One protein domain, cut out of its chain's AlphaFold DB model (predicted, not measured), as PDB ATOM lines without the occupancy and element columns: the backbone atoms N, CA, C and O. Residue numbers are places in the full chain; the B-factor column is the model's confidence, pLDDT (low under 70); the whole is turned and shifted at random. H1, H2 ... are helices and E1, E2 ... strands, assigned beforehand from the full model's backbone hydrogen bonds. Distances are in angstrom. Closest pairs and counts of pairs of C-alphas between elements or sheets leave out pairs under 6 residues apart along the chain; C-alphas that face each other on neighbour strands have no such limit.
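Overview. This is residues 4 to 88 of the 89 residues of an uncharacterized protein of Flavobacteriaceae bacterium YIM 102668 (UniProt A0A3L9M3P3). Three helices, each about perpendicular to the other two, cluster at one end of the domain beside a small three-stranded sheet of E1, E2 and E5, and the hairpin of E3 and E4 makes the opposite end. The printed part has 85 residues, in the order H1 E1 E2 H2 H3 E3 E4 E5, with a mixed class of helices and strands. The larger sheet has the order E1 - E2 - E5, antiparallel. The whole is compact, with a radius of gyration of the C-alphas of 12.1 A and spans of 33 by 23 by 23 A.

Along the chain. H1, residues 4 to 16, begins at C-alpha 4 (114.638, 245.253, 210.175) and is 18.7 A long. E1 is residues 22 to 25 and E2 residues 28 to 31. H2, residues 33 to 46, is 20.1 A long, and H3, residues 54 to 63, is 14.2 A. E3 is residues 73 to 76, E4 residues 79 to 82, and E5, residues 84 to 87, ends at C-alpha 87 (103.250, 244.009, 199.295).

Arrangement. H1 touches H2 with residues 13 to 16 alone, closest at the C-alphas of Ile 13 and Tyr 40, 6.4 A. H2 and H3 only just touch, with 3 pairs of C-alphas within 8 A, the closest Tyr 37 and Lys 54, 6.7 A. In H1, H2 and H3 every O i to N i+4 pair is within hydrogen-bond range. H2 and H3 only graze the sheet. N 23 and O 30 of hairpin E1 and E2 are 2.9 A apart, N 29 and O 86 of E2 and E5 2.8 A, and N 74 and O 81 of hairpin E3 and E4 2.9 A. E4 runs on into E5 at 76 degrees.

Size, cuts and confidence. The C-alphas farthest apart, of Glu 4 and Gly 78, are 34.5 A apart. The printed part has no cut, no link is long, and residue 71 alone has pLDDT under 70.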
ATOM      1  N   GLU A   4     115.065 243.846 210.264       81.25
ATOM      2  CA  GLU A   4     114.638 245.253 210.175       81.25
ATOM      3  C   GLU A   4     115.530 246.085 209.233       81.25
ATOM      4  O   GLU A   4     115.027 246.887 208.446       81.25
ATOM      5  N   ASP A   5     116.851 245.859 209.260       82.25
ATOM      6  CA  ASP A   5     117.787 246.519 208.339       82.25
ATOM      7  C   ASP A   5     117.522 246.078 206.887       82.25
ATOM      8  O   ASP A   5     117.603 246.880 205.953       82.25
ATOM      9  N   PHE A   6     117.177 244.799 206.695       85.62
ATOM     10  CA  PHE A   6     116.835 244.250 205.386       85.62
ATOM     11  C   PHE A   6     115.531 244.841 204.847       85.62
ATOM     12  O   PHE A   6     115.468 245.173 203.667       85.62
ATOM     13  N   ASP A   7     114.517 245.037 205.685       85.19
ATOM     14  CA  ASP A   7     113.239 245.620 205.271       85.19
ATOM     15  C   ASP A   7     113.374 247.084 204.842       85.19
ATOM     16  O   ASP A   7     112.761 247.509 203.858       85.19
ATOM     17  N   GLN A   8     114.214 247.862 205.532       83.81
ATOM     18  CA  GLN A   8     114.537 249.229 205.117       83.81
ATOM     19  C   GLN A   8     115.285 249.250 203.780       83.81
ATOM     20  O   GLN A   8     114.989 250.074 202.911       83.81
ATOM     21  N   MET A   9     116.238 248.331 203.603       85.00
ATOM     22  CA  MET A   9     116.954 248.155 202.342       85.00
ATOM     23  C   MET A   9     115.992 247.757 201.215       85.00
ATOM     24  O   MET A   9     116.034 248.351 200.140       85.00
ATOM     25  N   LEU A  10     115.094 246.800 201.462       86.56
ATOM     26  CA  LEU A  10     114.121 246.318 200.487       86.56
ATOM     27  C   LEU A  10     113.154 247.423 200.058       86.56
ATOM     28  O   LEU A  10     112.867 247.536 198.870       86.56
ATOM     29  N   ASN A  11     112.713 248.273 200.988       85.81
ATOM     30  CA  ASN A  11     111.882 249.431 200.666       85.81
ATOM     31  C   ASN A  11     112.605 250.399 199.716       85.81
ATOM     32  O   ASN A  11     112.063 250.759 198.673       85.81
ATOM     33  N   LYS A  12     113.867 250.747 200.009       83.75
ATOM     34  CA  LYS A  12     114.680 251.580 199.104       83.75
ATOM     35  C   LYS A  12     114.835 250.937 197.728       83.75
ATOM     36  O   LYS A  12     114.662 251.612 196.722       83.75
ATOM     37  N   ILE A  13     115.106 249.632 197.676       83.19
ATOM     38  CA  ILE A  13     115.220 248.904 196.406       83.19
ATOM     39  C   ILE A  13     113.910 248.996 195.630       83.19
ATOM     40  O   ILE A  13     113.941 249.359 194.467       83.19
ATOM     41  N   ILE A  14     112.764 248.723 196.253       83.44
ATOM     42  CA  ILE A  14     111.454 248.789 195.593       83.44
ATOM     43  C   ILE A  14     111.153 250.196 195.047       83.44
ATOM     44  O   ILE A  14     110.576 250.313 193.968       83.44
ATOM     45  N   GLN A  15     111.555 251.247 195.764       82.88
ATOM     46  CA  GLN A  15     111.360 252.637 195.344       82.88
ATOM     47  C   GLN A  15     112.277 253.058 194.188       82.88
ATOM     48  O   GLN A  15     111.861 253.859 193.352       82.88
ATOM     49  N   THR A  16     113.505 252.535 194.133       82.81
ATOM     50  CA  THR A  16     114.507 252.944 193.134       82.81
ATOM     51  C   THR A  16     114.555 252.019 191.917       82.81
ATOM     52  O   THR A  16     114.924 252.444 190.825       82.81
ATOM     53  N   ILE A  17     114.187 250.748 192.073       82.00
ATOM     54  CA  ILE A  17     114.272 249.761 191.003       82.00
ATOM     55  C   ILE A  17     113.283 250.106 189.880       82.00
ATOM     56  O   ILE A  17     112.137 250.488 190.109       82.00
ATOM     57  N   GLU A  18     113.724 249.985 188.632       78.38
ATOM     58  CA  GLU A  18     112.891 250.321 187.478       78.38
ATOM     59  C   GLU A  18     111.791 249.271 187.224       78.38
ATOM     60  O   GLU A  18     111.978 248.071 187.450       78.38
ATOM     61  N   LEU A  19     110.688 249.697 186.594       76.88
ATOM     62  CA  LEU A  19     109.591 248.827 186.120       76.88
ATOM     63  C   LEU A  19     110.046 247.732 185.136       76.88
ATOM     64  O   LEU A  19     109.286 246.835 184.785       76.88
ATOM     65  N   LYS A  20     111.296 247.759 184.661       79.69
ATOM     66  CA  LYS A  20     111.849 246.647 183.881       79.69
ATOM     67  C   LYS A  20     112.136 245.404 184.745       79.69
ATOM     68  O   LYS A  20     112.277 244.323 184.169       79.69
ATOM     69  N   TYR A  21     112.205 245.529 186.067       83.44
ATOM     70  CA  TYR A  21     112.535 244.435 186.987       83.44
ATOM     71  C   TYR A  21     111.330 243.888 187.767       83.44
ATOM     72  O   TYR A  21     111.424 242.805 188.347       83.44
ATOM     73  N   TYR A  22     110.192 244.587 187.745       86.88
ATOM     74  CA  TYR A  22     108.952 244.143 188.378       86.88
ATOM     75  C   TYR A  22     107.708 244.580 187.599       86.88
ATOM     76  O   TYR A  22     107.749 245.508 186.801       86.88
ATOM     77  N   GLU A  23     106.590 243.916 187.862       87.06
ATOM     78  CA  GLU A  23     105.260 244.296 187.389       87.06
ATOM     79  C   GLU A  23     104.376 244.629 188.594       87.06
ATOM     80  O   GLU A  23     104.630 244.175 189.710       87.06
ATOM     81  N   VAL A  24     103.348 245.451 188.387       86.25
ATOM     82  CA  VAL A  24     102.409 245.846 189.445       86.25
ATOM     83  C   VAL A  24     101.067 245.182 189.181       86.25
ATOM     84  O   VAL A  24     100.516 245.311 188.092       86.25
ATOM     85  N   ASP A  25     100.531 244.509 190.195       84.25
ATOM     86  CA  ASP A  25      99.218 243.866 190.167       84.25
ATOM     87  C   ASP A  25      98.393 244.340 191.365       84.25
ATOM     88  O   ASP A  25      98.551 243.853 192.489       84.25
ATOM     89  N   TYR A  26      97.542 245.344 191.130       83.25
ATOM     90  CA  TYR A  26      96.781 246.063 192.157       83.25
ATOM     91  C   TYR A  26      97.676 246.554 193.314       83.25
ATOM     92  O   TYR A  26      98.421 247.523 193.164       83.25
ATOM     93  N   ASN A  27      97.608 245.867 194.458       83.94
ATOM     94  CA  ASN A  27      98.327 246.188 195.693       83.94
ATOM     95  C   ASN A  27      99.628 245.388 195.852       83.94
ATOM     96  O   ASN A  27     100.254 245.438 196.908       83.94
ATOM     97  N   ASN A  28     100.028 244.635 194.827       88.06
ATOM     98  CA  ASN A  28     101.194 243.768 194.875       88.06
ATOM     99  C   ASN A  28     102.226 244.173 193.829       88.06
ATOM    100  O   ASN A  28     101.906 244.629 192.730       88.06
ATOM    101  N   ILE A  29     103.478 243.926 194.176       89.44
ATOM    102  CA  ILE A  29     104.619 243.957 193.279       89.44
ATOM    103  C   ILE A  29     104.960 242.511 192.928       89.44
ATOM    104  O   ILE A  29     105.131 241.664 193.804       89.44
ATOM    105  N   ILE A  30     105.049 242.222 191.636       89.81
ATOM    106  CA  ILE A  30     105.388 240.913 191.095       89.81
ATOM    107  C   ILE A  30     106.808 240.976 190.560       89.81
ATOM    108  O   ILE A  30     107.094 241.709 189.616       89.81
ATOM    109  N   VAL A  31     107.698 240.180 191.139       89.00
ATOM    110  CA  VAL A  31     109.114 240.171 190.766       89.00
ATOM    111  C   VAL A  31     109.544 238.809 190.261       89.00
ATOM    112  O   VAL A  31     109.265 237.780 190.879       89.00
ATOM    113  N   ASN A  32     110.297 238.790 189.164       88.50
ATOM    114  CA  ASN A  32     111.107 237.625 188.842       88.50
ATOM    115  C   ASN A  32     112.324 237.597 189.793       88.50
ATOM    116  O   ASN A  32     113.088 238.560 189.801       88.50
ATOM    117  N   PRO A  33     112.573 236.517 190.555       85.94
ATOM    118  CA  PRO A  33     113.626 236.501 191.574       85.94
ATOM    119  C   PRO A  33     115.036 236.785 191.047       85.94
ATOM    120  O   PRO A  33     115.854 237.362 191.757       85.94
ATOM    121  N   SER A  34     115.349 236.348 189.822       85.94
ATOM    122  CA  SER A  34     116.677 236.562 189.243       85.94
ATOM    123  C   SER A  34     116.853 238.005 188.788       85.94
ATOM    124  O   SER A  34     117.846 238.616 189.158       85.94
ATOM    125  N   GLN A  35     115.867 238.562 188.084       84.38
ATOM    126  CA  GLN A  35     115.901 239.959 187.633       84.38
ATOM    127  C   GLN A  35     115.817 240.945 188.802       84.38
ATOM    128  O   GLN A  35     116.437 241.999 188.784       84.38
ATOM    129  N   PHE A  36     115.094 240.585 189.859       88.44
ATOM    130  CA  PHE A  36     115.027 241.399 191.066       88.44
ATOM    131  C   PHE A  36     116.363 241.440 191.806       88.44
ATOM    132  O   PHE A  36     116.754 242.487 192.313       88.44
ATOM    133  N   TYR A  37     117.099 240.322 191.820       91.00
ATOM    134  CA  TYR A  37     118.460 240.304 192.347       91.00
ATOM    135  C   TYR A  37     119.428 241.128 191.479       91.00
ATOM    136  O   TYR A  37     120.310 241.775 192.026       91.00
ATOM    137  N   GLU A  38     119.258 241.147 190.153       89.12
ATOM    138  CA  GLU A  38     120.041 242.020 189.259       89.12
ATOM    139  C   GLU A  38     119.822 243.500 189.590       89.12
ATOM    140  O   GLU A  38     120.793 244.212 189.829       89.12
ATOM    141  N   GLY A  39     118.568 243.942 189.718       87.94
ATOM    142  CA  GLY A  39     118.285 245.318 190.136       87.94
ATOM    143  C   GLY A  39     118.797 245.625 191.548       87.94
ATOM    144  O   GLY A  39     119.330 246.701 191.792       87.94
ATOM    145  N   TYR A  40     118.732 244.666 192.475       90.12
ATOM    146  CA  TYR A  40     119.373 244.797 193.788       90.12
ATOM    147  C   TYR A  40     120.885 245.056 193.679       90.12
ATOM    148  O   TYR A  40     121.386 245.938 194.372       90.12
ATOM    149  N   LEU A  41     121.612 244.339 192.813       90.81
ATOM    150  CA  LEU A  41     123.053 244.552 192.627       90.81
ATOM    151  C   LEU A  41     123.368 245.975 192.152       90.81
ATOM    152  O   LEU A  41     124.323 246.570 192.649       90.81
ATOM    153  N   GLU A  42     122.562 246.516 191.236       88.62
ATOM    154  CA  GLU A  42     122.701 247.894 190.744       88.62
ATOM    155  C   GLU A  42     122.525 248.905 191.890       88.62
ATOM    156  O   GLU A  42     123.401 249.736 192.131       88.62
ATOM    157  N   ILE A  43     121.453 248.765 192.678       85.88
ATOM    158  CA  ILE A  43     121.150 249.667 193.801       85.88
ATOM    159  C   ILE A  43     122.193 249.583 194.919       85.88
ATOM    160  O   ILE A  43     122.554 250.594 195.518       85.88
ATOM    161  N   VAL A  44     122.692 248.386 195.226       89.50
ATOM    162  CA  VAL A  44     123.722 248.185 196.256       89.50
ATOM    163  C   VAL A  44     125.012 248.908 195.896       89.50
ATOM    164  O   VAL A  44     125.634 249.505 196.774       89.50
ATOM    165  N   GLN A  45     125.394 248.870 194.617       88.06
ATOM    166  CA  GLN A  45     126.560 249.588 194.112       88.06
ATOM    167  C   GLN A  45     126.344 251.103 194.156       88.06
ATOM    168  O   GLN A  45     127.218 251.822 194.634       88.06
ATOM    169  N   GLU A  46     125.180 251.583 193.714       87.19
ATOM    170  CA  GLU A  46     124.843 253.010 193.702       87.19
ATOM    171  C   GLU A  46     124.795 253.614 195.114       87.19
ATOM    172  O   GLU A  46     125.344 254.686 195.365       87.19
ATOM    173  N   LEU A  47     124.168 252.907 196.056       83.44
ATOM    174  CA  LEU A  47     123.935 253.387 197.420       83.44
ATOM    175  C   LEU A  47     125.028 252.969 198.416       83.44
ATOM    176  O   LEU A  47     124.900 253.250 199.609       83.44
ATOM    177  N   ASN A  48     126.086 252.296 197.947       83.94
ATOM    178  CA  ASN A  48     127.190 251.774 198.758       83.94
ATOM    179  C   ASN A  48     126.718 250.924 199.961       83.94
ATOM    180  O   ASN A  48     127.180 251.081 201.094       83.94
ATOM    181  N   ILE A  49     125.746 250.044 199.716       83.56
ATOM    182  CA  ILE A  49     125.162 249.137 200.716       83.56
ATOM    183  C   ILE A  49     126.007 247.845 200.780       83.56
ATOM    184  O   ILE A  49     126.620 247.460 199.785       83.56
ATOM    185  N   PRO A  50     126.074 247.128 201.919       85.12
ATOM    186  CA  PRO A  50     126.741 245.830 201.971       85.12
ATOM    187  C   PRO A  50     126.080 244.783 201.063       85.12
ATOM    188  O   PRO A  50     124.898 244.468 201.208       85.12
ATOM    189  N   LEU A  51     126.876 244.186 200.175       89.62
ATOM    190  CA  LEU A  51     126.429 243.108 199.301       89.62
ATOM    191  C   LEU A  51     126.249 241.794 200.081       89.62
ATOM    192  O   LEU A  51     127.204 241.245 200.625       89.62
ATOM    193  N   ILE A  52     125.036 241.244 200.061       90.06
ATOM    194  CA  ILE A  52     124.748 239.848 200.424       90.06
ATOM    195  C   ILE A  52     124.622 238.936 199.198       90.06
ATOM    196  O   ILE A  52     124.348 239.403 198.091       90.06
ATOM    197  N   SER A  53     124.800 237.625 199.400       91.12
ATOM    198  CA  SER A  53     124.674 236.626 198.333       91.12
ATOM    199  C   SER A  53     123.233 236.506 197.820       91.12
ATOM    200  O   SER A  53     122.278 236.792 198.542       91.12
ATOM    201  N   LYS A  54     123.044 235.993 196.595       90.31
ATOM    202  CA  LYS A  54     121.705 235.721 196.032       90.31
ATOM    203  C   LYS A  54     120.877 234.791 196.915       90.31
ATOM    204  O   LYS A  54     119.673 234.990 197.066       90.31
ATOM    205  N   THR A  55     121.516 233.775 197.488       90.94
ATOM    206  CA  THR A  55     120.859 232.818 198.382       90.94
ATOM    207  C   THR A  55     120.358 233.515 199.641       90.94
ATOM    208  O   THR A  55     119.193 233.346 199.999       90.94
ATOM    209  N   ASP A  56     121.200 234.345 200.263       90.69
ATOM    210  CA  ASP A  56     120.834 235.099 201.464       90.69
ATOM    211  C   ASP A  56     119.770 236.151 201.164       90.69
ATOM    212  O   ASP A  56     118.821 236.293 201.926       90.69
ATOM    213  N   PHE A  57     119.868 236.833 200.021       90.75
ATOM    214  CA  PHE A  57     118.860 237.789 199.577       90.75
ATOM    215  C   PHE A  57     117.493 237.127 199.425       90.75
ATOM    216  O   PHE A  57     116.511 237.614 199.973       90.75
ATOM    217  N   ILE A  58     117.416 235.985 198.735       89.62
ATOM    218  CA  ILE A  58     116.153 235.256 198.562       89.62
ATOM    219  C   ILE A  58     115.632 234.729 199.902       89.62
ATOM    220  O   ILE A  58     114.418 234.720 200.117       89.62
ATOM    221  N   LYS A  59     116.519 234.264 200.788       91.06
ATOM    222  CA  LYS A  59     116.139 233.810 202.128       91.06
ATOM    223  C   LYS A  59     115.528 234.957 202.936       91.06
ATOM    224  O   LYS A  59     114.384 234.832 203.359       91.06
ATOM    225  N   ASN A  60     116.237 236.076 203.059       90.88
ATOM    226  CA  ASN A  60     115.777 237.253 203.797       90.88
ATOM    227  C   ASN A  60     114.504 237.839 203.178       90.88
ATOM    228  O   ASN A  60     113.577 238.188 203.897       90.88
ATOM    229  N   LEU A  61     114.402 237.856 201.843       89.81
ATOM    230  CA  LEU A  61     113.189 238.275 201.145       89.81
ATOM    231  C   LEU A  61     111.988 237.432 201.570       89.81
ATOM    232  O   LEU A  61     110.952 237.991 201.893       89.81
ATOM    233  N   LYS A  62     112.119 236.105 201.625       89.88
ATOM    234  CA  LYS A  62     111.030 235.211 202.057       89.88
ATOM    235  C   LYS A  62     110.660 235.347 203.534       89.88
ATOM    236  O   LYS A  62     109.563 234.938 203.905       89.88
ATOM    237  N   GLU A  63     111.581 235.846 204.352       90.88
ATOM    238  CA  GLU A  63     111.383 236.106 205.781       90.88
ATOM    239  C   GLU A  63     110.852 237.530 206.049       90.88
ATOM    240  O   GLU A  63     110.305 237.768 207.123       90.88
ATOM    241  N   SER A  64     110.961 238.452 205.081       88.62
ATOM    242  CA  SER A  64     110.447 239.827 205.183       88.62
ATOM    243  C   SER A  64     108.923 239.874 205.307       88.62
ATOM    244  O   SER A  64     108.213 239.053 204.717       88.62
ATOM    245  N   HIS A  65     108.395 240.891 205.996       88.00
ATOM    246  CA  HIS A  65     106.941 241.090 206.092       88.00
ATOM    247  C   HIS A  65     106.300 241.493 204.763       88.00
ATOM    248  O   HIS A  65     105.089 241.359 204.600       88.00
ATOM    249  N   TYR A  66     107.097 241.967 203.802       88.31
ATOM    250  CA  TYR A  66     106.615 242.287 202.462       88.31
ATOM    251  C   TYR A  66     106.294 241.035 201.648       88.31
ATOM    252  O   TYR A  66     105.501 241.116 200.712       88.31
ATOM    253  N   PHE A  67     106.893 239.885 201.960       90.56
ATOM    254  CA  PHE A  67     106.738 238.693 201.139       90.56
ATOM    255  C   PHE A  67     105.385 238.012 201.325       90.56
ATOM    256  O   PHE A  67     105.007 237.558 202.404       90.56
ATOM    257  N   ILE A  68     104.680 237.845 200.211       89.69
ATOM    258  CA  ILE A  68     103.401 237.154 200.160       89.69
ATOM    259  C   ILE A  68     103.656 235.712 199.728       89.69
ATOM    260  O   ILE A  68     104.055 235.430 198.593       89.69
ATOM    261  N   LYS A  69     103.382 234.762 200.629       83.75
ATOM    262  CA  LYS A  69     103.537 233.327 200.359       83.75
ATOM    263  C   LYS A  69     102.540 232.867 199.290       83.75
ATOM    264  O   LYS A  69     101.404 232.510 199.583       83.75
ATOM    265  N   SER A  70     102.996 232.830 198.042       75.81
ATOM    266  CA  SER A  70     102.208 232.447 196.870       75.81
ATOM    267  C   SER A  70     103.023 231.514 195.969       75.81
ATOM    268  O   SER A  70     104.161 231.817 195.620       75.81
ATOM    269  N   LYS A  71     102.464 230.357 195.591       64.50
ATOM    270  CA  LYS A  71     103.060 229.440 194.598       64.50
ATOM    271  C   LYS A  71     102.456 229.704 193.220       64.50
ATOM    272  O   LYS A  71     101.716 228.871 192.703       64.50
ATOM    273  N   LYS A  72     102.717 230.876 192.647       70.81
ATOM    274  CA  LYS A  72     102.164 231.245 191.339       70.81
ATOM    275  C   LYS A  72     103.283 231.519 190.343       70.81
ATOM    276  O   LYS A  72     104.210 232.269 190.630       70.81
ATOM    277  N   SER A  73     103.187 230.891 189.177       79.69
ATOM    278  CA  SER A  73     103.851 231.372 187.973       79.69
ATOM    279  C   SER A  73     103.064 232.565 187.431       79.69
ATOM    280  O   SER A  73     101.844 232.638 187.580       79.69
ATOM    281  N   TYR A  74     103.761 233.523 186.834       82.56
ATOM    282  CA  TYR A  74     103.153 234.719 186.260       82.56
ATOM    283  C   TYR A  74     103.725 234.962 184.868       82.56
ATOM    284  O   TYR A  74     104.870 234.593 184.584       82.56
ATOM    285  N   ARG A  75     102.917 235.545 183.979       81.50
ATOM    286  CA  ARG A  75     103.383 235.958 182.656       81.50
ATOM    287  C   ARG A  75     104.102 237.295 182.802       81.50
ATOM    288  O   ARG A  75     103.497 238.336 182.617       81.50
ATOM    289  N   PHE A  76     105.387 237.231 183.117       75.94
ATOM    290  CA  PHE A  76     106.245 238.402 183.221       75.94
ATOM    291  C   PHE A  76     106.849 238.711 181.849       75.94
ATOM    292  O   PHE A  76     107.504 237.845 181.257       75.94
ATOM    293  N   LYS A  77     106.600 239.908 181.303       74.12
ATOM    294  CA  LYS A  77     107.112 240.340 179.982       74.12
ATOM    295  C   LYS A  77     106.923 239.307 178.855       74.12
ATOM    296  O   LYS A  77     107.816 239.051 178.048       74.12
ATOM    297  N   GLY A  78     105.758 238.663 178.818       78.00
ATOM    298  CA  GLY A  78     105.403 237.700 177.769       78.00
ATOM    299  C   GLY A  78     105.933 236.273 177.961       78.00
ATOM    300  O   GLY A  78     105.601 235.408 177.154       78.00
ATOM    301  N   ARG A  79     106.685 235.978 179.032       81.75
ATOM    302  CA  ARG A  79     107.118 234.613 179.380       81.75
ATOM    303  C   ARG A  79     106.517 234.176 180.712       81.75
ATOM    304  O   ARG A  79     106.487 234.937 181.670       81.75
ATOM    305  N   ILE A  80     106.048 232.932 180.785       84.94
ATOM    306  CA  ILE A  80     105.618 232.345 182.059       84.94
ATOM    307  C   ILE A  80     106.873 232.034 182.871       84.94
ATOM    308  O   ILE A  80     107.736 231.285 182.418       84.94
ATOM    309  N   THR A  81     106.986 232.620 184.058       85.62
ATOM    310  CA  THR A  81     108.136 232.434 184.942       85.62
ATOM    311  C   THR A  81     107.707 232.332 186.400       85.62
ATOM    312  O   THR A  81     106.595 232.717 186.769       85.62
ATOM    313  N   SER A  82     108.589 231.788 187.235       86.00
ATOM    314  CA  SER A  82     108.424 231.807 188.686       86.00
ATOM    315  C   SER A  82     108.601 233.231 189.194       86.00
ATOM    316  O   SER A  82     109.587 233.888 188.857       86.00
ATOM    317  N   VAL A  83     107.668 233.691 190.023       89.06
ATOM    318  CA  VAL A  83     107.684 235.043 190.587       89.06
ATOM    319  C   VAL A  83     107.525 235.020 192.101       89.06
ATOM    320  O   VAL A  83     107.020 234.050 192.672       89.06
ATOM    321  N   PHE A  84     107.938 236.104 192.745       90.19
ATOM    322  CA  PHE A  84     107.517 236.438 194.098       90.19
ATOM    323  C   PHE A  84     106.507 237.575 194.060       90.19
ATOM    324  O   PHE A  84     106.546 238.424 193.172       90.19
ATOM    325  N   TYR A  85     105.610 237.559 195.038       90.75
ATOM    326  CA  TYR A  85     104.671 238.636 195.293       90.75
ATOM    327  C   TYR A  85     105.147 239.371 196.537       90.75
ATOM    328  O   TYR A  85     105.405 238.737 197.562       90.75
ATOM    329  N   LEU A  86     105.267 240.685 196.428       89.81
ATOM    330  CA  LEU A  86     105.606 241.581 197.518       89.81
ATOM    331  C   LEU A  86     104.440 242.546 197.740       89.81
ATOM    332  O   LEU A  86     103.791 242.955 196.776       89.81
ATOM    333  N   LEU A  87     104.167 242.915 198.987       87.75
ATOM    334  CA  LEU A  87     103.250 244.009 199.295       87.75
ATOM    335  C   LEU A  87     103.810 245.306 198.708       87.75
ATOM    336  O   LEU A  87     104.985 245.623 198.899       87.75
ATOM    337  N   LYS A  88     102.970 246.045 197.981       80.12
ATOM    338  CA  LYS A  88     103.316 247.388 197.518       80.12
ATOM    339  C   LYS A  88     103.368 248.332 198.725       80.12
ATOM    340  O   LYS A  88     102.472 248.288 199.567       80.12
TER     341      LYS A  88